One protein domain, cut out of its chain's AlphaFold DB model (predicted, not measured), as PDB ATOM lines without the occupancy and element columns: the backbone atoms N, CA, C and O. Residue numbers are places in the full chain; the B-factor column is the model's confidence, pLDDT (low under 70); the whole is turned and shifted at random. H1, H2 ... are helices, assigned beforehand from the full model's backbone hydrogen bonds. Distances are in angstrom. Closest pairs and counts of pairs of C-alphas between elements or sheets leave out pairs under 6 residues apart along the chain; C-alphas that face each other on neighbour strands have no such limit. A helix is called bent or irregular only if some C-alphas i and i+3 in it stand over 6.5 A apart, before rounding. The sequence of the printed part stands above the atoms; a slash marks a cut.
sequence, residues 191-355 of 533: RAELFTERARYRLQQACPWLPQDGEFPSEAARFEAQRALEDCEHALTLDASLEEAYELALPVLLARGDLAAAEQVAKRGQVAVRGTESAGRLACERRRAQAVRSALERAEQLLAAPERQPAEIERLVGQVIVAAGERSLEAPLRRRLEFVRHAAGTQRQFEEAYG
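This is residues 191 to 355 of the 533 residues of the protein "Hypothetical protein" of Pyrodinium bahamense (UniProt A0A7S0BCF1). Look for an elongated, up-and-down bundle of helices in two groups set end to end, with the long helix H6 running from one group into the other. In the first group H1, H3 and H4 pack together and H5 lies between H4 and H6; in the second, H7 folds back along H6 and H8 folds back again along H7. The 165 printed residues include eight named helices, H1 to H8 in chain order, and no named strand; the class is all helix. The bundle's seven members, H1 and H3 to H8, each run against the one before, and the four-residue H2 packs on H4. The whole is only just compact, close to loose, with a radius of gyration of the C-alphas of 18.2 A and spans of 65 by 33 by 24 A.

Start at H6, residues 276 to 304. H5, residues 259 to 272, touches it at a shallow tilt of 25 degrees, opposite ways; the closest C-alphas, those of Gln 270 and Ala 279, are 4.4 A apart. H7, residues 310 to 324, touches H6 at 19 degrees, also shallow and opposite ways, with the C-alphas of Val 292 and Val 320 closest at 5.0 A. H8, residues 330 to 353, touches H7, Pro 310 to Ala 344 being the closest C-alphas at 5.2 A, and residues 299 to 303 of H6 alone touch H8. H5 also touches the hub, H4, residues 243 to 255, which touches five helices; the closest C-alphas of H4 and H5, those of Leu 253 and Ala 262, are 5.5 A apart. H3, residues 219 to 238, forms a hairpin with H4, Cys 232 to Ala 245 being 5.0 A between C-alphas. H1, residues 192 to 206, touches H3 at 12 degrees, opposite ways, with the C-alphas of Ala 199 and Ala 228 closest at 4.1 A. H2, residues 210 to 213, touches H4, with the C-alphas of Pro 211 and Pro 251 closest at 6.3 A. H1 and H8 are apart. Every O i to N i+4 pair is within hydrogen-bond range in H1, H3, H6 and H7, against 7 of 9 in H4, 9 of 10 in H5 and 18 of 20 in H8; H2 is too short for such a pair.

Find C-alpha 192 at (112.687, 462.790, 33.773), where H1 begins. H3 spans 29.1 A from first to last C-alpha. H6 runs 41.6 A from C-alpha 276 at (96.660, 452.583, 23.358). H8 runs 31.9 A to C-alpha 353 at (79.989, 497.831, -3.872); it has a kink of 35 degrees near residue 337 and is irregular, with C-alphas 332 and 335 being 7.4 A apart.

The C-alphas farthest apart, those of Arg 191 and Gly 355, are 65.4 A apart. The printed part has no cut, and its seven links between helices are tight. Look for pLDDT under 70 at residues 211 to 214, 326 to 329 and 354 to 355; the mean of the printed part is 89.0.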
ATOM      1  N   ARG A 191     116.600 462.037  36.083       96.88
ATOM      2  CA  ARG A 191     115.219 461.659  36.401       96.88
ATOM      3  C   ARG A 191     114.228 462.565  35.682       96.88
ATOM      4  O   ARG A 191     113.995 463.699  36.099       96.88
ATOM      5  N   ALA A 192     113.650 462.060  34.595       97.88
ATOM      6  CA  ALA A 192     112.687 462.790  33.773       97.88
ATOM      7  C   ALA A 192     111.451 463.242  34.573       97.88
ATOM      8  O   ALA A 192     110.947 464.343  34.361       97.88
ATOM      9  N   GLU A 193     111.012 462.428  35.537       97.69
ATOM     10  CA  GLU A 193     109.833 462.674  36.367       97.69
ATOM     11  C   GLU A 193     109.940 463.941  37.234       97.69
ATOM     12  O   GLU A 193     108.938 464.611  37.482       97.69
ATOM     13  N   LEU A 194     111.154 464.330  37.643       98.25
ATOM     14  CA  LEU A 194     111.358 465.546  38.437       98.25
ATOM     15  C   LEU A 194     111.033 466.805  37.626       98.25
ATOM     16  O   LEU A 194     110.489 467.777  38.152       98.25
ATOM     17  N   PHE A 195     111.345 466.784  36.329       98.62
ATOM     18  CA  PHE A 195     111.036 467.885  35.425       98.62
ATOM     19  C   PHE A 195     109.537 467.958  35.133       98.62
ATOM     20  O   PHE A 195     108.979 469.054  35.151       98.62
ATOM     21  N   THR A 196     108.857 466.823  34.931       98.12
ATOM     22  CA  THR A 196     107.396 466.828  34.729       98.12
ATOM     23  C   THR A 196     106.640 467.289  35.966       98.12
ATOM     24  O   THR A 196     105.720 468.095  35.841       98.12
ATOM     25  N   GLU A 197     107.058 466.880  37.166       98.06
ATOM     26  CA  GLU A 197     106.464 467.384  38.410       98.06
ATOM     27  C   GLU A 197     106.673 468.894  38.566       98.06
ATOM     28  O   GLU A 197     105.732 469.620  38.897       98.06
ATOM     29  N   ARG A 198     107.872 469.399  38.243       98.25
ATOM     30  CA  ARG A 198     108.138 470.843  38.263       98.25
ATOM     31  C   ARG A 198     107.263 471.591  37.259       98.25
ATOM     32  O   ARG A 198     106.674 472.609  37.620       98.25
ATOM     33  N   ALA A 199     107.126 471.071  36.040       98.12
ATOM     34  CA  ALA A 199     106.239 471.626  35.020       98.12
ATOM     35  C   ALA A 199     104.782 471.671  35.504       98.12
ATOM     36  O   ALA A 199     104.123 472.705  35.383       98.12
ATOM     37  N   ARG A 200     104.293 470.583  36.114       97.44
ATOM     38  CA  ARG A 200     102.950 470.504  36.697       97.44
ATOM     39  C   ARG A 200     102.736 471.594  37.746       97.44
ATOM     40  O   ARG A 200     101.749 472.322  37.658       97.44
ATOM     41  N   TYR A 201     103.654 471.743  38.701       97.44
ATOM     42  CA  TYR A 201     103.521 472.745  39.763       97.44
ATOM     43  C   TYR A 201     103.597 474.176  39.230       97.44
ATOM     44  O   TYR A 201     102.841 475.027  39.694       97.44
ATOM     45  N   ARG A 202     104.424 474.449  38.208       96.75
ATOM     46  CA  ARG A 202     104.429 475.757  37.523       96.75
ATOM     47  C   ARG A 202     103.071 476.077  36.916       96.75
ATOM     48  O   ARG A 202     102.549 477.173  37.112       96.75
ATOM     49  N   LEU A 203     102.475 475.115  36.210       94.75
ATOM     50  CA  LEU A 203     101.164 475.299  35.587       94.75
ATOM     51  C   LEU A 203     100.053 475.462  36.628       94.75
ATOM     52  O   LEU A 203      99.216 476.344  36.466       94.75
ATOM     53  N   GLN A 204     100.071 474.695  37.719       93.94
ATOM     54  CA  GLN A 204      99.113 474.852  38.821       93.94
ATOM     55  C   GLN A 204      99.248 476.213  39.521       93.94
ATOM     56  O   GLN A 204      98.241 476.839  39.841       93.94
ATOM     57  N   GLN A 205     100.475 476.705  39.705       93.56
ATOM     58  CA  GLN A 205     100.740 478.005  40.320       93.56
ATOM     59  C   GLN A 205     100.318 479.182  39.430       93.56
ATOM     60  O   GLN A 205      99.862 480.211  39.934       93.56
ATOM     61  N   ALA A 206     100.545 479.071  38.121       90.19
ATOM     62  CA  ALA A 206     100.383 480.171  37.180       90.19
ATOM     63  C   ALA A 206      99.003 480.201  36.513       90.19
ATOM     64  O   ALA A 206      98.477 481.280  36.231       90.19
ATOM     65  N   CYS A 207      98.448 479.029  36.199       85.31
ATOM     66  CA  CYS A 207      97.256 478.869  35.368       85.31
ATOM     67  C   CYS A 207      96.446 477.612  35.752       85.31
ATOM     68  O   CYS A 207      96.306 476.705  34.924       85.31
ATOM     69  N   PRO A 208      95.859 477.533  36.959       81.50
ATOM     70  CA  PRO A 208      95.108 476.343  37.370       81.50
ATOM     71  C   PRO A 208      93.891 476.043  36.468       81.50
ATOM     72  O   PRO A 208      93.449 474.901  36.386       81.50
ATOM     73  N   TRP A 209      93.389 477.040  35.730       77.00
ATOM     74  CA  TRP A 209      92.287 476.920  34.764       77.00
ATOM     75  C   TRP A 209      92.721 476.720  33.303       77.00
ATOM     76  O   TRP A 209      91.860 476.640  32.427       77.00
ATOM     77  N   LEU A 210      94.023 476.602  33.000       77.25
ATOM     78  CA  LEU A 210      94.501 476.434  31.616       77.25
ATOM     79  C   LEU A 210      93.795 475.302  30.841       77.25
ATOM     80  O   LEU A 210      93.467 475.515  29.672       77.25
ATOM     81  N   PRO A 211      93.494 474.132  31.448       61.38
ATOM     82  CA  PRO A 211      92.778 473.063  30.751       61.38
ATOM     83  C   PRO A 211      91.333 473.419  30.362       61.38
ATOM     84  O   PRO A 211      90.754 472.740  29.516       61.38
ATOM     85  N   GLN A 212      90.733 474.434  30.995       67.25
ATOM     86  CA  GLN A 212      89.316 474.779  30.860       67.25
ATOM     87  C   GLN A 212      89.091 475.957  29.908       67.25
ATOM     88  O   GLN A 212      88.228 475.855  29.039       67.25
ATOM     89  N   ASP A 213      89.894 477.018  30.034       66.25
ATOM     90  CA  ASP A 213      89.649 478.286  29.327       66.25
ATOM     91  C   ASP A 213      90.591 478.523  28.140       66.25
ATOM     92  O   ASP A 213      90.335 479.390  27.304       66.25
ATOM     93  N   GLY A 214      91.705 477.786  28.058       69.81
ATOM     94  CA  GLY A 214      92.680 477.904  26.969       69.81
ATOM     95  C   GLY A 214      93.394 479.260  26.871       69.81
ATOM     96  O   GLY A 214      94.209 479.437  25.976       69.81
ATOM     97  N   GLU A 215      93.137 480.217  27.763       77.25
ATOM     98  CA  GLU A 215      93.767 481.541  27.771       77.25
ATOM     99  C   GLU A 215      94.702 481.724  28.973       77.25
ATOM    100  O   GLU A 215      94.412 481.314  30.098       77.25
ATOM    101  N   PHE A 216      95.831 482.400  28.736       82.56
ATOM    102  CA  PHE A 216      96.721 482.826  29.814       82.56
ATOM    103  C   PHE A 216      96.236 484.153  30.405       82.56
ATOM    104  O   PHE A 216      96.133 485.135  29.664       82.56
ATOM    105  N   PRO A 217      96.023 484.231  31.727       82.94
ATOM    106  CA  PRO A 217      95.464 485.417  32.379       82.94
ATOM    107  C   PRO A 217      96.417 486.617  32.423       82.94
ATOM    108  O   PRO A 217      95.982 487.752  32.592       82.94
ATOM    109  N   SER A 218      97.726 486.384  32.318       88.56
ATOM    110  CA  SER A 218      98.750 487.423  32.439       88.56
ATOM    111  C   SER A 218     100.027 487.054  31.680       88.56
ATOM    112  O   SER A 218     100.247 485.895  31.324       88.56
ATOM    113  N   GLU A 219     100.906 488.034  31.450       88.31
ATOM    114  CA  GLU A 219     102.242 487.778  30.885       88.31
ATOM    115  C   GLU A 219     103.108 486.922  31.823       88.31
ATOM    116  O   GLU A 219     103.846 486.057  31.362       88.31
ATOM    117  N   ALA A 220     102.969 487.098  33.143       89.69
ATOM    118  CA  ALA A 220     103.648 486.253  34.126       89.69
ATOM    119  C   ALA A 220     103.211 484.784  33.999       89.69
ATOM    120  O   ALA A 220     104.043 483.880  34.025       89.69
ATOM    121  N   ALA A 221     101.916 484.550  33.776       90.69
ATOM    122  CA  ALA A 221     101.382 483.222  33.509       90.69
ATOM    123  C   ALA A 221     101.956 482.600  32.225       90.69
ATOM    124  O   ALA A 221     102.324 481.428  32.218       90.69
ATOM    125  N   ARG A 222     102.098 483.388  31.152       91.12
ATOM    126  CA  ARG A 222     102.748 482.926  29.912       91.12
ATOM    127  C   ARG A 222     104.212 482.568  30.124       91.12
ATOM    128  O   ARG A 222     104.680 481.587  29.550       91.12
ATOM    129  N   PHE A 223     104.924 483.355  30.926       94.19
ATOM    130  CA  PHE A 223     106.323 483.096  31.249       94.19
ATOM    131  C   PHE A 223     106.490 481.778  32.017       94.19
ATOM    132  O   PHE A 223     107.296 480.939  31.624       94.19
ATOM    133  N   GLU A 224     105.680 481.536  33.048       94.38
ATOM    134  CA  GLU A 224     105.723 480.264  33.781       94.38
ATOM    135  C   GLU A 224     105.288 479.072  32.920       94.38
ATOM    136  O   GLU A 224     105.889 478.001  32.996       94.38
ATOM    137  N   ALA A 225     104.316 479.259  32.025       93.94
ATOM    138  CA  ALA A 225     103.918 478.229  31.073       93.94
ATOM    139  C   ALA A 225     105.021 477.904  30.046       93.94
ATOM    140  O   ALA A 225     105.194 476.745  29.673       93.94
ATOM    141  N   GLN A 226     105.807 478.898  29.619       96.12
ATOM    142  CA  GLN A 226     106.998 478.680  28.791       96.12
ATOM    143  C   GLN A 226     108.051 477.851  29.539       96.12
ATOM    144  O   GLN A 226     108.571 476.890  28.979       96.12
ATOM    145  N   ARG A 227     108.315 478.153  30.816       97.31
ATOM    146  CA  ARG A 227     109.238 477.355  31.644       97.31
ATOM    147  C   ARG A 227     108.736 475.926  31.854       97.31
ATOM    148  O   ARG A 227     109.525 474.990  31.827       97.31
ATOM    149  N   ALA A 228     107.425 475.740  32.016       97.44
ATOM    150  CA  ALA A 228     106.825 474.411  32.092       97.44
ATOM    151  C   ALA A 228     106.999 473.615  30.784       97.44
ATOM    152  O   ALA A 228     107.228 472.408  30.834       97.44
ATOM    153  N   LEU A 229     106.936 474.272  29.618       97.62
ATOM    154  CA  LEU A 229     107.240 473.631  28.334       97.62
ATOM    155  C   LEU A 229     108.705 473.210  28.232       97.62
ATOM    156  O   LEU A 229     108.967 472.091  27.808       97.62
ATOM    157  N   GLU A 230     109.639 474.064  28.647       98.31
ATOM    158  CA  GLU A 230     111.071 473.733  28.685       98.31
ATOM    159  C   GLU A 230     111.342 472.523  29.591       98.31
ATOM    160  O   GLU A 230     112.089 471.618  29.218       98.31
ATOM    161  N   ASP A 231     110.669 472.463  30.743       98.56
ATOM    162  CA  ASP A 231     110.722 471.323  31.659       98.56
ATOM    163  C   ASP A 231     110.174 470.041  31.004       98.56
ATOM    164  O   ASP A 231     110.820 468.992  31.056       98.56
ATOM    165  N   CYS A 232     109.029 470.117  30.315       98.56
ATOM    166  CA  CYS A 232     108.467 468.979  29.578       98.56
ATOM    167  C   CYS A 232     109.384 468.522  28.436       98.56
ATOM    168  O   CYS A 232     109.580 467.324  28.237       98.56
ATOM    169  N   GLU A 233     109.963 469.454  27.679       98.38
ATOM    170  CA  GLU A 233     110.907 469.136  26.609       98.38
ATOM    171  C   GLU A 233     112.141 468.432  27.162       98.38
ATOM    172  O   GLU A 233     112.539 467.400  26.618       98.38
ATOM    173  N   HIS A 234     112.701 468.927  28.268       98.38
ATOM    174  CA  HIS A 234     113.834 468.289  28.924       98.38
ATOM    175  C   HIS A 234     113.479 466.874  29.393       98.38
ATOM    176  O   HIS A 234     114.205 465.930  29.076       98.38
ATOM    177  N   ALA A 235     112.323 466.690  30.039       98.38
ATOM    178  CA  ALA A 235     111.843 465.374  30.449       98.38
ATOM    179  C   ALA A 235     111.746 464.405  29.257       98.38
ATOM    180  O   ALA A 235     112.246 463.287  29.325       98.38
ATOM    181  N   LEU A 236     111.200 464.864  28.126       98.12
ATOM    182  CA  LEU A 236     111.074 464.072  26.900       98.12
ATOM    183  C   LEU A 236     112.411 463.760  26.212       98.12
ATOM    184  O   LEU A 236     112.476 462.813  25.424       98.12
ATOM    185  N   THR A 237     113.469 464.543  26.454       98.12
ATOM    186  CA  THR A 237     114.826 464.184  26.000       98.12
ATOM    187  C   THR A 237     115.444 463.063  26.832       98.12
ATOM    188  O   THR A 237     116.229 462.284  26.293       98.12
ATOM    189  N   LEU A 238     115.075 462.964  28.113       97.94
ATOM    190  CA  LEU A 238     115.537 461.919  29.028       97.94
ATOM    191  C   LEU A 238     114.726 460.628  28.856       97.94
ATOM    192  O   LEU A 238     115.304 459.548  28.747       97.94
ATOM    193  N   ASP A 239     113.400 460.746  28.769       98.25
ATOM    194  CA  ASP A 239     112.474 459.647  28.508       98.25
ATOM    195  C   ASP A 239     111.365 460.084  27.541       98.25
ATOM    196  O   ASP A 239     110.378 460.724  27.904       98.25
ATOM    197  N   ALA A 240     111.498 459.678  26.277       97.69
ATOM    198  CA  ALA A 240     110.516 459.992  25.246       97.69
ATOM    199  C   ALA A 240     109.160 459.292  25.450       97.69
ATOM    200  O   ALA A 240     108.189 459.698  24.809       97.69
ATOM    201  N   SER A 241     109.090 458.247  26.284       97.19
ATOM    202  CA  SER A 241     107.873 457.472  26.557       97.19
ATOM    203  C   SER A 241     107.025 458.032  27.703       97.19
ATOM    204  O   SER A 241     105.940 457.507  27.965       97.19
ATOM    205  N   LEU A 242     107.487 459.112  28.342       97.06
ATOM    206  CA  LEU A 242     106.823 459.748  29.472       97.06
ATOM    207  C   LEU A 242     105.538 460.471  29.035       97.06
ATOM    208  O   LEU A 242     105.559 461.606  28.563       97.06
ATOM    209  N   GLU A 243     104.410 459.782  29.190       96.94
ATOM    210  CA  GLU A 243     103.075 460.238  28.786       96.94
ATOM    211  C   GLU A 243     102.700 461.595  29.388       96.94
ATOM    212  O   GLU A 243     102.259 462.490  28.668       96.94
ATOM    213  N   GLU A 244     102.953 461.767  30.684       96.69
ATOM    214  CA  GLU A 244     102.580 462.963  31.438       96.69
ATOM    215  C   GLU A 244     103.179 464.250  30.847       96.69
ATOM    216  O   GLU A 244     102.512 465.282  30.785       96.69
ATOM    217  N   ALA A 245     104.412 464.192  30.332       98.00
ATOM    218  CA  ALA A 245     105.052 465.344  29.700       98.00
ATOM    219  C   ALA A 245     104.291 465.812  28.446       98.00
ATOM    220  O   ALA A 245     104.182 467.013  28.198       98.00
ATOM    221  N   TYR A 246     103.728 464.884  27.661       97.81
ATOM    222  CA  TYR A 246     102.891 465.232  26.508       97.81
ATOM    223  C   TYR A 246     101.539 465.808  26.941       97.81
ATOM    224  O   TYR A 246     101.060 466.762  26.323       97.81
ATOM    225  N   GLU A 247     100.938 465.248  27.995       94.81
ATOM    226  CA  GLU A 247      99.660 465.717  28.541       94.81
ATOM    227  C   GLU A 247      99.756 467.136  29.114       94.81
ATOM    228  O   GLU A 247      98.814 467.910  28.969       94.81
ATOM    229  N   LEU A 248     100.902 467.507  29.695       95.69
ATOM    230  CA  LEU A 248     101.162 468.865  30.177       95.69
ATOM    231  C   LEU A 248     101.520 469.832  29.037       95.69
ATOM    232  O   LEU A 248     101.022 470.957  29.004       95.69
ATOM    233  N   ALA A 249     102.355 469.413  28.081       96.81
ATOM    234  CA  ALA A 249     102.841 470.302  27.025       96.81
ATOM    235  C   ALA A 249     101.755 470.696  26.009       96.81
ATOM    236  O   ALA A 249     101.707 471.845  25.562       96.81
ATOM    237  N   LEU A 250     100.877 469.763  25.625       94.25
ATOM    238  CA  LEU A 250      99.891 470.010  24.570       94.25
ATOM    239  C   LEU A 250      98.907 471.141  24.902       94.25
ATOM    240  O   LEU A 250      98.796 472.055  24.081       94.25
ATOM    241  N   PRO A 251      98.233 471.163  26.068       91.19
ATOM    242  CA  PRO A 251      97.353 472.266  26.437       91.19
ATOM    243  C   PRO A 251      98.061 473.619  26.402       91.19
ATOM    244  O   PRO A 251      97.485 474.591  25.923       91.19
ATOM    245  N   VAL A 252      99.326 473.680  26.830       93.50
ATOM    246  CA  VAL A 252     100.109 474.921  26.820       93.50
ATOM    247  C   VAL A 252     100.390 475.393  25.392       93.50
ATOM    248  O   VAL A 252     100.197 476.570  25.089       93.50
ATOM    249  N   LEU A 253     100.808 474.502  24.488       94.62
ATOM    250  CA  LEU A 253     101.061 474.856  23.085       94.62
ATOM    251  C   LEU A 253      99.783 475.304  22.367       94.62
ATOM    252  O   LEU A 253      99.792 476.303  21.646       94.62
ATOM    253  N   LEU A 254      98.673 474.605  22.615       90.12
ATOM    254  CA  LEU A 254      97.361 474.960  22.074       90.12
ATOM    255  C   LEU A 254      96.892 476.320  22.613       90.12
ATOM    256  O   LEU A 254      96.481 477.166  21.821       90.12
ATOM    257  N   ALA A 255      97.048 476.573  23.917       87.88
ATOM    258  CA  ALA A 255      96.726 477.852  24.556       87.88
ATOM    259  C   ALA A 255      97.567 479.025  24.019       87.88
ATOM    260  O   ALA A 255      97.130 480.175  23.988       87.88
ATOM    261  N   ARG A 256      98.792 478.752  23.555       89.62
ATOM    262  CA  ARG A 256      99.650 479.747  22.889       89.62
ATOM    263  C   ARG A 256      99.306 479.953  21.414       89.62
ATOM    264  O   ARG A 256      99.835 480.876  20.800       89.62
ATOM    265  N   GLY A 257      98.457 479.103  20.840       89.06
ATOM    266  CA  GLY A 257      98.159 479.088  19.411       89.06
ATOM    267  C   GLY A 257      99.290 478.523  18.544       89.06
ATOM    268  O   GLY A 257      99.247 478.687  17.323       89.06
ATOM    269  N   ASP A 258     100.287 477.846  19.130       93.75
ATOM    270  CA  ASP A 258     101.368 477.192  18.380       93.75
ATOM    271  C   ASP A 258     100.929 475.800  17.905       93.75
ATOM    272  O   ASP A 258     101.306 474.748  18.431       93.75
ATOM    273  N   LEU A 259     100.070 475.806  16.887       94.06
ATOM    274  CA  LEU A 259      99.473 474.598  16.321       94.06
ATOM    275  C   LEU A 259     100.511 473.682  15.661       94.06
ATOM    276  O   LEU A 259     100.322 472.468  15.622       94.06
ATOM    277  N   ALA A 260     101.600 474.249  15.131       96.06
ATOM    278  CA  ALA A 260     102.651 473.479  14.479       96.06
ATOM    279  C   ALA A 260     103.460 472.677  15.505       96.06
ATOM    280  O   ALA A 260     103.645 471.470  15.319       96.06
ATOM    281  N   ALA A 261     103.875 473.318  16.602       96.75
ATOM    282  CA  ALA A 261     104.539 472.631  17.702       96.75
ATOM    283  C   ALA A 261     103.607 471.605  18.359       96.75
ATOM    284  O   ALA A 261     104.017 470.463  18.576       96.75
ATOM    285  N   ALA A 262     102.336 471.957  18.597       95.75
ATOM    286  CA  ALA A 262     101.352 471.035  19.167       95.75
ATOM    287  C   ALA A 262     101.175 469.771  18.304       95.75
ATOM    288  O   ALA A 262     101.228 468.654  18.818       95.75
ATOM    289  N   GLU A 263     101.042 469.916  16.980       96.88
ATOM    290  CA  GLU A 263     100.962 468.774  16.061       96.88
ATOM    291  C   GLU A 263     102.216 467.891  16.137       96.88
ATOM    292  O   GLU A 263     102.113 466.660  16.164       96.88
ATOM    293  N   GLN A 264     103.405 468.498  16.173       97.75
ATOM    294  CA  GLN A 264     104.668 467.766  16.231       97.75
ATOM    295  C   GLN A 264     104.831 467.004  17.552       97.75
ATOM    296  O   GLN A 264     105.228 465.835  17.533       97.75
ATOM    297  N   VAL A 265     104.506 467.634  18.681       97.75
ATOM    298  CA  VAL A 265     104.542 467.019  20.015       97.75
ATOM    299  C   VAL A 265     103.548 465.863  20.093       97.75
ATOM    300  O   VAL A 265     103.939 464.752  20.453       97.75
ATOM    301  N   ALA A 266     102.309 466.061  19.637       97.00
ATOM    302  CA  ALA A 266     101.297 465.008  19.598       97.00
ATOM    303  C   ALA A 266     101.714 463.835  18.692       97.00
ATOM    304  O   ALA A 266     101.545 462.672  19.054       97.00
ATOM    305  N   LYS A 267     102.320 464.117  17.529       97.94
ATOM    306  CA  LYS A 267     102.862 463.090  16.624       97.94
ATOM    307  C   LYS A 267     103.976 462.271  17.272       97.94
ATOM    308  O   LYS A 267     104.005 461.058  17.084       97.94
ATOM    309  N   ARG A 268     104.897 462.916  17.996       97.81
ATOM    310  CA  ARG A 268     105.975 462.228  18.725       97.81
ATOM    311  C   ARG A 268     105.400 461.342  19.828       97.81
ATOM    312  O   ARG A 268     105.716 460.155  19.861       97.81
ATOM    313  N   GLY A 269     104.503 461.885  20.650       97.44
ATOM    314  CA  GLY A 269     103.879 461.149  21.748       97.44
ATOM    315  C   GLY A 269     103.033 459.968  21.277       97.44
ATOM    316  O   GLY A 269     103.132 458.890  21.850       97.44
ATOM    317  N   GLN A 270     102.294 460.112  20.171       97.06
ATOM    318  CA  GLN A 270     101.532 459.015  19.556       97.06
ATOM    319  C   GLN A 270     102.404 457.777  19.267       97.06
ATOM    320  O   GLN A 270     101.914 456.655  19.340       97.06
ATOM    321  N   VAL A 271     103.670 457.982  18.889       97.25
ATOM    322  CA  VAL A 271     104.610 456.895  18.571       97.25
ATOM    323  C   VAL A 271     105.327 456.383  19.822       97.25
ATOM    324  O   VAL A 271     105.642 455.200  19.897       97.25
ATOM    325  N   ALA A 272     105.617 457.267  20.778       96.06
ATOM    326  CA  ALA A 272     106.472 456.952  21.917       96.06
ATOM    327  C   ALA A 272     105.721 456.375  23.131       96.06
ATOM    328  O   ALA A 272     106.293 455.577  23.877       96.06
ATOM    329  N   VAL A 273     104.456 456.754  23.337       95.88
ATOM    330  CA  VAL A 273     103.647 456.310  24.481       95.88
ATOM    331  C   VAL A 273     103.141 454.882  24.258       95.88
ATOM    332  O   VAL A 273     102.628 454.543  23.194       95.88
ATOM    333  N   ARG A 274     103.275 454.028  25.281       93.12
ATOM    334  CA  ARG A 274     102.904 452.600  25.202       93.12
ATOM    335  C   ARG A 274     101.394 452.349  25.326       93.12
ATOM    336  O   ARG A 274     100.916 451.322  24.851       93.12
ATOM    337  N   GLY A 275     100.653 453.251  25.972       92.56
ATOM    338  CA  GLY A 275      99.210 453.129  26.193       92.56
ATOM    339  C   GLY A 275      98.398 453.387  24.924       92.56
ATOM    340  O   GLY A 275      98.535 454.433  24.293       92.56
ATOM    341  N   THR A 276      97.515 452.454  24.553       92.94
ATOM    342  CA  THR A 276      96.660 452.583  23.358       92.94
ATOM    343  C   THR A 276      95.658 453.727  23.479       92.94
ATOM    344  O   THR A 276      95.406 454.426  22.498       92.94
ATOM    345  N   GLU A 277      95.106 453.938  24.673       94.94
ATOM    346  CA  GLU A 277      94.166 455.025  24.942       94.94
ATOM    347  C   GLU A 277      94.847 456.387  24.782       94.94
ATOM    348  O   GLU A 277      94.393 457.228  24.007       94.94
ATOM    349  N   SER A 278      95.989 456.568  25.440       92.88
ATOM    350  CA  SER A 278      96.777 457.797  25.426       92.88
ATOM    351  C   SER A 278      97.325 458.104  24.037       92.88
ATOM    352  O   SER A 278      97.171 459.221  23.542       92.88
ATOM    353  N   ALA A 279      97.852 457.101  23.329       94.25
ATOM    354  CA  ALA A 279      98.230 457.239  21.924       94.25
ATOM    355  C   ALA A 279      97.028 457.624  21.042       94.25
ATOM    356  O   ALA A 279      97.169 458.431  20.119       94.25
ATOM    357  N   GLY A 280      95.834 457.100  21.342       95.44
ATOM    358  CA  GLY A 280      94.573 457.492  20.712       95.44
ATOM    359  C   GLY A 280      94.209 458.958  20.965       95.44
ATOM    360  O   GLY A 280      93.898 459.675  20.009       95.44
ATOM    361  N   ARG A 281      94.313 459.433  22.216       94.25
ATOM    362  CA  ARG A 281      94.103 460.846  22.588       94.25
ATOM    363  C   ARG A 281      95.083 461.762  21.849       94.25
ATOM    364  O   ARG A 281      94.659 462.710  21.191       94.25
ATOM    365  N   LEU A 282      96.372 461.419  21.847       95.12
ATOM    366  CA  LEU A 282      97.419 462.161  21.136       95.12
ATOM    367  C   LEU A 282      97.186 462.174  19.616       95.12
ATOM    368  O   LEU A 282      97.366 463.203  18.967       95.12
ATOM    369  N   ALA A 283      96.714 461.073  19.027       95.44
ATOM    370  CA  ALA A 283      96.341 461.029  17.613       95.44
ATOM    371  C   ALA A 283      95.134 461.930  17.289       95.44
ATOM    372  O   ALA A 283      95.067 462.516  16.202       95.44
ATOM    373  N   CYS A 284      94.169 462.045  18.204       93.25
ATOM    374  CA  CYS A 284      93.056 462.985  18.082       93.25
ATOM    375  C   CYS A 284      93.541 464.437  18.152       93.25
ATOM    376  O   CYS A 284      93.241 465.198  17.232       93.25
ATOM    377  N   GLU A 285      94.357 464.795  19.146       92.19
ATOM    378  CA  GLU A 285      94.909 466.152  19.274       92.19
ATOM    379  C   GLU A 285      95.802 466.533  18.089       92.19
ATOM    380  O   GLU A 285      95.687 467.630  17.545       92.19
ATOM    381  N   ARG A 286      96.610 465.597  17.579       94.88
ATOM    382  CA  ARG A 286      97.384 465.799  16.347       94.88
ATOM    383  C   ARG A 286      96.486 466.145  15.159       94.88
ATOM    384  O   ARG A 286      96.748 467.117  14.457       94.88
ATOM    385  N   ARG A 287      95.446 465.339  14.903       93.12
ATOM    386  CA  ARG A 287      94.512 465.568  13.782       93.12
ATOM    387  C   ARG A 287      93.788 466.901  13.928       93.12
ATOM    388  O   ARG A 287      93.594 467.595  12.935       93.12
ATOM    389  N   ARG A 288      93.426 467.258  15.158       90.50
ATOM    390  CA  ARG A 288      92.784 468.524  15.495       90.50
ATOM    391  C   ARG A 288      93.695 469.715  15.200       90.50
ATOM    392  O   ARG A 288      93.308 470.577  14.415       90.50
ATOM    393  N   ALA A 289      94.915 469.720  15.738       91.50
ATOM    394  CA  ALA A 289      95.909 470.764  15.482       91.50
ATOM    395  C   ALA A 289      96.210 470.906  13.978       91.50
ATOM    396  O   ALA A 289      96.216 472.019  13.453       91.50
ATOM    397  N   GLN A 290      96.351 469.784  13.264       94.50
ATOM    398  CA  GLN A 290      96.576 469.762  11.817       94.50
ATOM    399  C   GLN A 290      95.399 470.353  11.024       94.50
ATOM    400  O   GLN A 290      95.606 471.158  10.111       94.50
ATOM    401  N   ALA A 291      94.164 469.959  11.347       91.50
ATOM    402  CA  ALA A 291      92.964 470.457  10.675       91.50
ATOM    403  C   ALA A 291      92.816 471.973  10.861       91.50
ATOM    404  O   ALA A 291      92.628 472.698   9.889       91.50
ATOM    405  N   VAL A 292      92.992 472.455  12.094       91.25
ATOM    406  CA  VAL A 292      92.939 473.886  12.412       91.25
ATOM    407  C   VAL A 292      94.051 474.651  11.690       91.25
ATOM    408  O   VAL A 292      93.771 475.658  11.041       91.25
ATOM    409  N   ARG A 293      95.299 474.166  11.745       93.31
ATOM    410  CA  ARG A 293      96.444 474.807  11.081       93.31
ATOM    411  C   ARG A 293      96.222 474.921   9.574       93.31
ATOM    412  O   ARG A 293      96.307 476.015   9.032       93.31
ATOM    413  N   SER A 294      95.900 473.808   8.914       93.38
ATOM    414  CA  SER A 294      95.717 473.775   7.457       93.38
ATOM    415  C   SER A 294      94.559 474.658   6.982       93.38
ATOM    416  O   SER A 294      94.679 475.321   5.954       93.38
ATOM    417  N   ALA A 295      93.460 474.726   7.740       91.75
ATOM    418  CA  ALA A 295      92.340 475.600   7.415       91.75
ATOM    419  C   ALA A 295      92.688 477.089   7.596       91.75
ATOM    420  O   ALA A 295      92.320 477.896   6.742       91.75
ATOM    421  N   LEU A 296      93.435 477.452   8.647       89.69
ATOM    422  CA  LEU A 296      93.932 478.821   8.845       89.69
ATOM    423  C   LEU A 296      94.926 479.234   7.754       89.69
ATOM    424  O   LEU A 296      94.754 480.287   7.147       89.69
ATOM    425  N   GLU A 297      95.914 478.391   7.450       92.12
ATOM    426  CA  GLU A 297      96.886 478.642   6.379       92.12
ATOM    427  C   GLU A 297      96.188 478.802   5.024       92.12
ATOM    428  O   GLU A 297      96.516 479.702   4.249       92.12
ATOM    429  N   ARG A 298      95.183 477.966   4.736       93.44
ATOM    430  CA  ARG A 298      94.407 478.073   3.500       93.44
ATOM    431  C   ARG A 298      93.575 479.353   3.453       93.44
ATOM    432  O   ARG A 298      93.519 479.985   2.401       93.44
ATOM    433  N   ALA A 299      92.951 479.744   4.563       88.69
ATOM    434  CA  ALA A 299      92.188 480.986   4.647       88.69
ATOM    435  C   ALA A 299      93.090 482.208   4.413       88.69
ATOM    436  O   ALA A 299      92.725 483.106   3.661       88.69
ATOM    437  N   GLU A 300      94.296 482.209   4.983       87.94
ATOM    438  CA  GLU A 300      95.292 483.265   4.779       87.94
ATOM    439  C   GLU A 300      95.813 483.309   3.338       87.94
ATOM    440  O   GLU A 300      95.928 484.387   2.759       87.94
ATOM    441  N   GLN A 301      96.053 482.151   2.714       91.50
ATOM    442  CA  GLN A 301      96.411 482.081   1.294       91.50
ATOM    443  C   GLN A 301      95.312 482.649   0.390       91.50
ATOM    444  O   GLN A 301      95.619 483.359  -0.562       91.50
ATOM    445  N   LEU A 302      94.040 482.353   0.676       89.81
ATOM    446  CA  LEU A 302      92.903 482.884  -0.084       89.81
ATOM    447  C   LEU A 302      92.699 484.386   0.136       89.81
ATOM    448  O   LEU A 302      92.296 485.078  -0.793       89.81
ATOM    449  N   LEU A 303      93.000 484.894   1.334       84.38
ATOM    450  CA  LEU A 303      93.003 486.334   1.615       84.38
ATOM    451  C   LEU A 303      94.118 487.071   0.857       84.38
ATOM    452  O   LEU A 303      93.921 488.213   0.446       84.38
ATOM    453  N   ALA A 304      95.272 486.426   0.669       85.69
ATOM    454  CA  ALA A 304      96.406 486.978  -0.071       85.69
ATOM    455  C   ALA A 304      96.302 486.791  -1.599       85.69
ATOM    456  O   ALA A 304      97.031 487.441  -2.350       85.69
ATOM    457  N   ALA A 305      95.434 485.895  -2.075       87.38
ATOM    458  CA  ALA A 305      95.277 485.611  -3.495       87.38
ATOM    459  C   ALA A 305      94.580 486.770  -4.240       87.38
ATOM    460  O   ALA A 305      93.665 487.399  -3.704       87.38
ATOM    461  N   PRO A 306      94.950 487.032  -5.510       77.81
ATOM    462  CA  PRO A 306      94.264 488.031  -6.332       77.81
ATOM    463  C   PRO A 306      92.832 487.596  -6.679       77.81
ATOM    464  O   PRO A 306      91.930 488.424  -6.813       77.81
ATOM    465  N   GLU A 307      92.611 486.286  -6.808       83.25
ATOM    466  CA  GLU A 307      91.281 485.708  -6.966       83.25
ATOM    467  C   GLU A 307      90.625 485.522  -5.606       83.25
ATOM    468  O   GLU A 307      90.957 484.638  -4.817       83.25
ATOM    469  N   ARG A 308      89.668 486.399  -5.359       77.75
ATOM    470  CA  ARG A 308      88.975 486.545  -4.096       77.75
ATOM    471  C   ARG A 308      87.845 485.536  -3.947       77.75
ATOM    472  O   ARG A 308      86.990 485.421  -4.820       77.75
ATOM    473  N   GLN A 309      87.845 484.813  -2.826       86.88
ATOM    474  CA  GLN A 309      86.862 483.762  -2.536       86.88
ATOM    475  C   GLN A 309      86.326 483.873  -1.093       86.88
ATOM    476  O   GLN A 309      86.591 483.001  -0.262       86.88
ATOM    477  N   PRO A 310      85.566 484.936  -0.757       85.38
ATOM    478  CA  PRO A 310      85.111 485.189   0.616       85.38
ATOM    479  C   PRO A 310      84.238 484.058   1.179       85.38
ATOM    480  O   PRO A 310      84.389 483.687   2.341       85.38
ATOM    481  N   ALA A 311      83.394 483.437   0.347       87.19
ATOM    482  CA  ALA A 311      82.571 482.296   0.754       87.19
ATOM    483  C   ALA A 311      83.411 481.065   1.148       87.19
ATOM    484  O   ALA A 311      83.046 480.326   2.064       87.19
ATOM    485  N   GLU A 312      84.553 480.840   0.488       90.44
ATOM    486  CA  GLU A 312      85.459 479.759   0.877       90.44
ATOM    487  C   GLU A 312      86.175 480.083   2.196       90.44
ATOM    488  O   GLU A 312      86.304 479.201   3.044       90.44
ATOM    489  N   ILE A 313      86.568 481.341   2.411       86.12
ATOM    490  CA  ILE A 313      87.185 481.786   3.669       86.12
ATOM    491  C   ILE A 313      86.209 481.621   4.844       86.12
ATOM    492  O   ILE A 313      86.581 481.046   5.867       86.12
ATOM    493  N   GLU A 314      84.948 482.040   4.695       86.88
ATOM    494  CA  GLU A 314      83.901 481.839   5.711       86.88
ATOM    495  C   GLU A 314      83.708 480.346   6.034       86.88
ATOM    496  O   GLU A 314      83.629 479.961   7.204       86.88
ATOM    497  N   ARG A 315      83.714 479.484   5.006       92.12
ATOM    498  CA  ARG A 315      83.645 478.024   5.168       92.12
ATOM    499  C   ARG A 315      84.843 477.473   5.947       92.12
ATOM    500  O   ARG A 315      84.647 476.645   6.835       92.12
ATOM    501  N   LEU A 316      86.064 477.915   5.636       89.62
ATOM    502  CA  LEU A 316      87.288 477.484   6.325       89.62
ATOM    503  C   LEU A 316      87.302 477.934   7.786       89.62
ATOM    504  O   LEU A 316      87.621 477.139   8.663       89.62
ATOM    505  N   VAL A 317      86.880 479.165   8.071       86.69
ATOM    506  CA  VAL A 317      86.704 479.647   9.449       86.69
ATOM    507  C   VAL A 317      85.679 478.794  10.201       86.69
ATOM    508  O   VAL A 317      85.914 478.426  11.351       86.69
ATOM    509  N   GLY A 318      84.568 478.428   9.554       86.56
ATOM    510  CA  GLY A 318      83.590 477.496  10.119       86.56
ATOM    511  C   GLY A 318      84.204 476.133  10.457       86.56
ATOM    512  O   GLY A 318      83.981 475.615  11.549       86.56
ATOM    513  N   GLN A 319      85.038 475.580   9.568       88.06
ATOM    514  CA  GLN A 319      85.772 474.335   9.827       88.06
ATOM    515  C   GLN A 319      86.750 474.471  10.993       88.06
ATOM    516  O   GLN A 319      86.828 473.559  11.813       88.06
ATOM    517  N   VAL A 320      87.460 475.601  11.094       85.88
ATOM    518  CA  VAL A 320      88.350 475.872  12.226       85.88
ATOM    519  C   VAL A 320      87.568 475.868  13.526       85.88
ATOM    520  O   VAL A 320      88.011 475.226  14.459       85.88
ATOM    521  N   ILE A 321      86.410 476.517  13.598       84.62
ATOM    522  CA  ILE A 321      85.615 476.576  14.834       84.62
ATOM    523  C   ILE A 321      85.109 475.191  15.231       84.62
ATOM    524  O   ILE A 321      85.235 474.791  16.384       84.62
ATOM    525  N   VAL A 322      84.610 474.422  14.261       86.62
ATOM    526  CA  VAL A 322      84.158 473.045  14.504       86.62
ATOM    527  C   VAL A 322      85.316 472.157  14.973       86.62
ATOM    528  O   VAL A 322      85.155 471.394  15.920       86.62
ATOM    529  N   ALA A 323      86.494 472.262  14.349       82.81
ATOM    530  CA  ALA A 323      87.676 471.485  14.727       82.81
ATOM    531  C   ALA A 323      88.303 471.967  16.046       82.81
ATOM    532  O   ALA A 323      88.765 471.166  16.858       82.81
ATOM    533  N   ALA A 324      88.302 473.274  16.288       76.19
ATOM    534  CA  ALA A 324      88.763 473.883  17.522       76.19
ATOM    535  C   ALA A 324      87.879 473.475  18.700       76.19
ATOM    536  O   ALA A 324      88.398 473.434  19.807       76.19
ATOM    537  N   GLY A 325      86.613 473.106  18.483       72.06
ATOM    538  CA  GLY A 325      85.692 472.703  19.547       72.06
ATOM    539  C   GLY A 325      85.447 473.816  20.578       72.06
ATOM    540  O   GLY A 325      86.122 474.840  20.590       72.06
ATOM    541  N   GLU A 326      84.486 473.612  21.476       57.66
ATOM    542  CA  GLU A 326      83.963 474.691  22.331       57.66
ATOM    543  C   GLU A 326      84.919 475.243  23.409       57.66
ATOM    544  O   GLU A 326      84.522 476.185  24.086       57.66
ATOM    545  N   ARG A 327      86.113 474.671  23.680       57.34
ATOM    546  CA  ARG A 327      86.805 474.995  24.959       57.34
ATOM    547  C   ARG A 327      88.310 475.270  24.950       57.34
ATOM    548  O   ARG A 327      88.721 476.185  25.643       57.34
ATOM    549  N   SER A 328      89.156 474.569  24.182       60.31
ATOM    550  CA  SER A 328      90.624 474.741  24.357       60.31
ATOM    551  C   SER A 328      91.339 475.586  23.300       60.31
ATOM    552  O   SER A 328      92.424 476.092  23.560       60.31
ATOM    553  N   LEU A 329      90.770 475.722  22.098       67.06
ATOM    554  CA  LEU A 329      91.438 476.377  20.963       67.06
ATOM    555  C   LEU A 329      90.750 477.657  20.499       67.06
ATOM    556  O   LEU A 329      91.379 478.467  19.823       67.06
ATOM    557  N   GLU A 330      89.483 477.866  20.851       71.69
ATOM    558  CA  GLU A 330      88.749 479.051  20.412       71.69
ATOM    559  C   GLU A 330      89.359 480.332  20.982       71.69
ATOM    560  O   GLU A 330      89.585 481.282  20.241       71.69
ATOM    561  N   ALA A 331      89.678 480.338  22.275       74.75
ATOM    562  CA  ALA A 331      90.157 481.515  22.983       74.75
ATOM    563  C   ALA A 331      91.541 482.003  22.458       74.75
ATOM    564  O   ALA A 331      91.635 483.147  21.997       74.75
ATOM    565  N   PRO A 332      92.567 481.132  22.301       77.31
ATOM    566  CA  PRO A 332      93.835 481.486  21.642       77.31
ATOM    567  C   PRO A 332      93.685 481.975  20.202       77.31
ATOM    568  O   PRO A 332      94.426 482.847  19.741       77.31
ATOM    569  N   LEU A 333      92.745 481.386  19.460       82.12
ATOM    570  CA  LEU A 333      92.564 481.662  18.038       82.12
ATOM    571  C   LEU A 333      91.589 482.807  17.778       82.12
ATOM    572  O   LEU A 333      91.535 483.287  16.646       82.12
ATOM    573  N   ARG A 334      90.858 483.285  18.793       82.69
ATOM    574  CA  ARG A 334      89.761 484.252  18.660       82.69
ATOM    575  C   ARG A 334      90.181 485.477  17.863       82.69
ATOM    576  O   ARG A 334      89.576 485.763  16.836       82.69
ATOM    577  N   ARG A 335      91.281 486.131  18.251       80.00
ATOM    578  CA  ARG A 335      91.786 487.331  17.554       80.00
ATOM    579  C   ARG A 335      92.146 487.057  16.092       80.00
ATOM    580  O   ARG A 335      91.878 487.882  15.224       80.00
ATOM    581  N   ARG A 336      92.748 485.897  15.804       82.06
ATOM    582  CA  ARG A 336      93.129 485.509  14.436       82.06
ATOM    583  C   ARG A 336      91.893 485.192  13.595       82.06
ATOM    584  O   ARG A 336      91.804 485.631  12.454       82.06
ATOM    585  N   LEU A 337      90.912 484.497  14.167       85.31
ATOM    586  CA  LEU A 337      89.638 484.195  13.515       85.31
ATOM    587  C   LEU A 337      88.804 485.451  13.269       85.31
ATOM    588  O   LEU A 337      88.230 485.594  12.193       85.31
ATOM    589  N   GLU A 338      88.754 486.375  14.228       85.44
ATOM    590  CA  GLU A 338      88.114 487.685  14.078       85.44
ATOM    591  C   GLU A 338      88.765 488.494  12.960       85.44
ATOM    592  O   GLU A 338      88.054 489.033  12.116       85.44
ATOM    593  N   PHE A 339      90.100 488.518  12.894       85.62
ATOM    594  CA  PHE A 339      90.822 489.169  11.806       85.62
ATOM    595  C   PHE A 339      90.465 488.567  10.440       85.62
ATOM    596  O   PHE A 339      90.083 489.301   9.531       85.62
ATOM    597  N   VAL A 340      90.524 487.237  10.304       84.25
ATOM    598  CA  VAL A 340      90.189 486.541   9.050       84.25
ATOM    599  C   VAL A 340      88.730 486.795   8.654       84.25
ATOM    600  O   VAL A 340      88.452 487.085   7.491       84.25
ATOM    601  N   ARG A 341      87.796 486.763   9.613       85.69
ATOM    602  CA  ARG A 341      86.374 487.083   9.392       85.69
ATOM    603  C   ARG A 341      86.166 488.526   8.955       85.69
ATOM    604  O   ARG A 341      85.443 488.771   7.995       85.69
ATOM    605  N   HIS A 342      86.794 489.477   9.639       86.06
ATOM    606  CA  HIS A 342      86.694 490.895   9.315       86.06
ATOM    607  C   HIS A 342      87.270 491.183   7.923       86.06
ATOM    608  O   HIS A 342      86.665 491.917   7.139       86.06
ATOM    609  N   ALA A 343      88.415 490.583   7.588       82.25
ATOM    610  CA  ALA A 343      89.029 490.710   6.273       82.25
ATOM    611  C   ALA A 343      88.120 490.135   5.174       82.25
ATOM    612  O   ALA A 343      87.853 490.823   4.191       82.25
ATOM    613  N   ALA A 344      87.559 488.938   5.382       79.06
ATOM    614  CA  ALA A 344      86.609 488.326   4.453       79.06
ATOM    615  C   ALA A 344      85.328 489.164   4.274       79.06
ATOM    616  O   ALA A 344      84.869 489.360   3.149       79.06
ATOM    617  N   GLY A 345      84.780 489.713   5.363       85.12
ATOM    618  CA  GLY A 345      83.604 490.587   5.323       85.12
ATOM    619  C   GLY A 345      83.866 491.893   4.570       85.12
ATOM    620  O   GLY A 345      83.063 492.296   3.731       85.12
ATOM    621  N   THR A 346      85.024 492.515   4.805       84.44
ATOM    622  CA  THR A 346      85.456 493.729   4.091       84.44
ATOM    623  C   THR A 346      85.614 493.457   2.593       84.44
ATOM    624  O   THR A 346      85.160 494.237   1.757       84.44
ATOM    625  N   GLN A 347      86.218 492.318   2.246       80.06
ATOM    626  CA  GLN A 347      86.408 491.877   0.869       80.06
ATOM    627  C   GLN A 347      85.070 491.678   0.143       80.06
ATOM    628  O   GLN A 347      84.907 492.154  -0.978       80.06
ATOM    629  N   ARG A 348      84.098 491.043   0.806       83.12
ATOM    630  CA  ARG A 348      82.740 490.837   0.287       83.12
ATOM    631  C   ARG A 348      81.997 492.155   0.062       83.12
ATOM    632  O   ARG A 348      81.471 492.376  -1.022       83.12
ATOM    633  N   GLN A 349      82.006 493.053   1.051       84.94
ATOM    634  CA  GLN A 349      81.384 494.378   0.930       84.94
ATOM    635  C   GLN A 349      81.975 495.176  -0.236       84.94
ATOM    636  O   GLN A 349      81.253 495.873  -0.945       84.94
ATOM    637  N   PHE A 350      83.285 495.061  -0.456       74.75
ATOM    638  CA  PHE A 350      83.934 495.717  -1.581       74.75
ATOM    639  C   PHE A 350      83.516 495.108  -2.926       74.75
ATOM    640  O   PHE A 350      83.215 495.850  -3.856       74.75
ATOM    641  N   GLU A 351      83.462 493.779  -3.044       78.06
ATOM    642  CA  GLU A 351      82.975 493.107  -4.259       78.06
ATOM    643  C   GLU A 351      81.531 493.483  -4.598       78.06
ATOM    644  O   GLU A 351      81.214 493.702  -5.767       78.06
ATOM    645  N   GLU A 352      80.676 493.607  -3.583       82.50
ATOM    646  CA  GLU A 352      79.284 494.034  -3.734       82.50
ATOM    647  C   GLU A 352      79.177 495.513  -4.148       82.50
ATOM    648  O   GLU A 352      78.362 495.853  -5.007       82.50
ATOM    649  N   ALA A 353      80.016 496.393  -3.589       78.88
ATOM    650  CA  ALA A 353      79.989 497.831  -3.872       78.88
ATOM    651  C   ALA A 353      80.688 498.226  -5.188       78.88
ATOM    652  O   ALA A 353      80.303 499.210  -5.820       78.88
ATOM    653  N   TYR A 354      81.713 497.479  -5.603       69.94
ATOM    654  CA  TYR A 354      82.624 497.838  -6.695       69.94
ATOM    655  C   TYR A 354      82.789 496.714  -7.723       69.94
ATOM    656  O   TYR A 354      83.838 496.603  -8.356       69.94
ATOM    657  N   GLY A 355      81.747 495.905  -7.942       63.38
ATOM    658  CA  GLY A 355      81.716 494.842  -8.960       63.38
ATOM    659  C   GLY A 355      82.005 495.297 -10.403       63.38
ATOM    660  O   GLY A 355      82.088 494.467 -11.310       63.38
TER     661      GLY A 355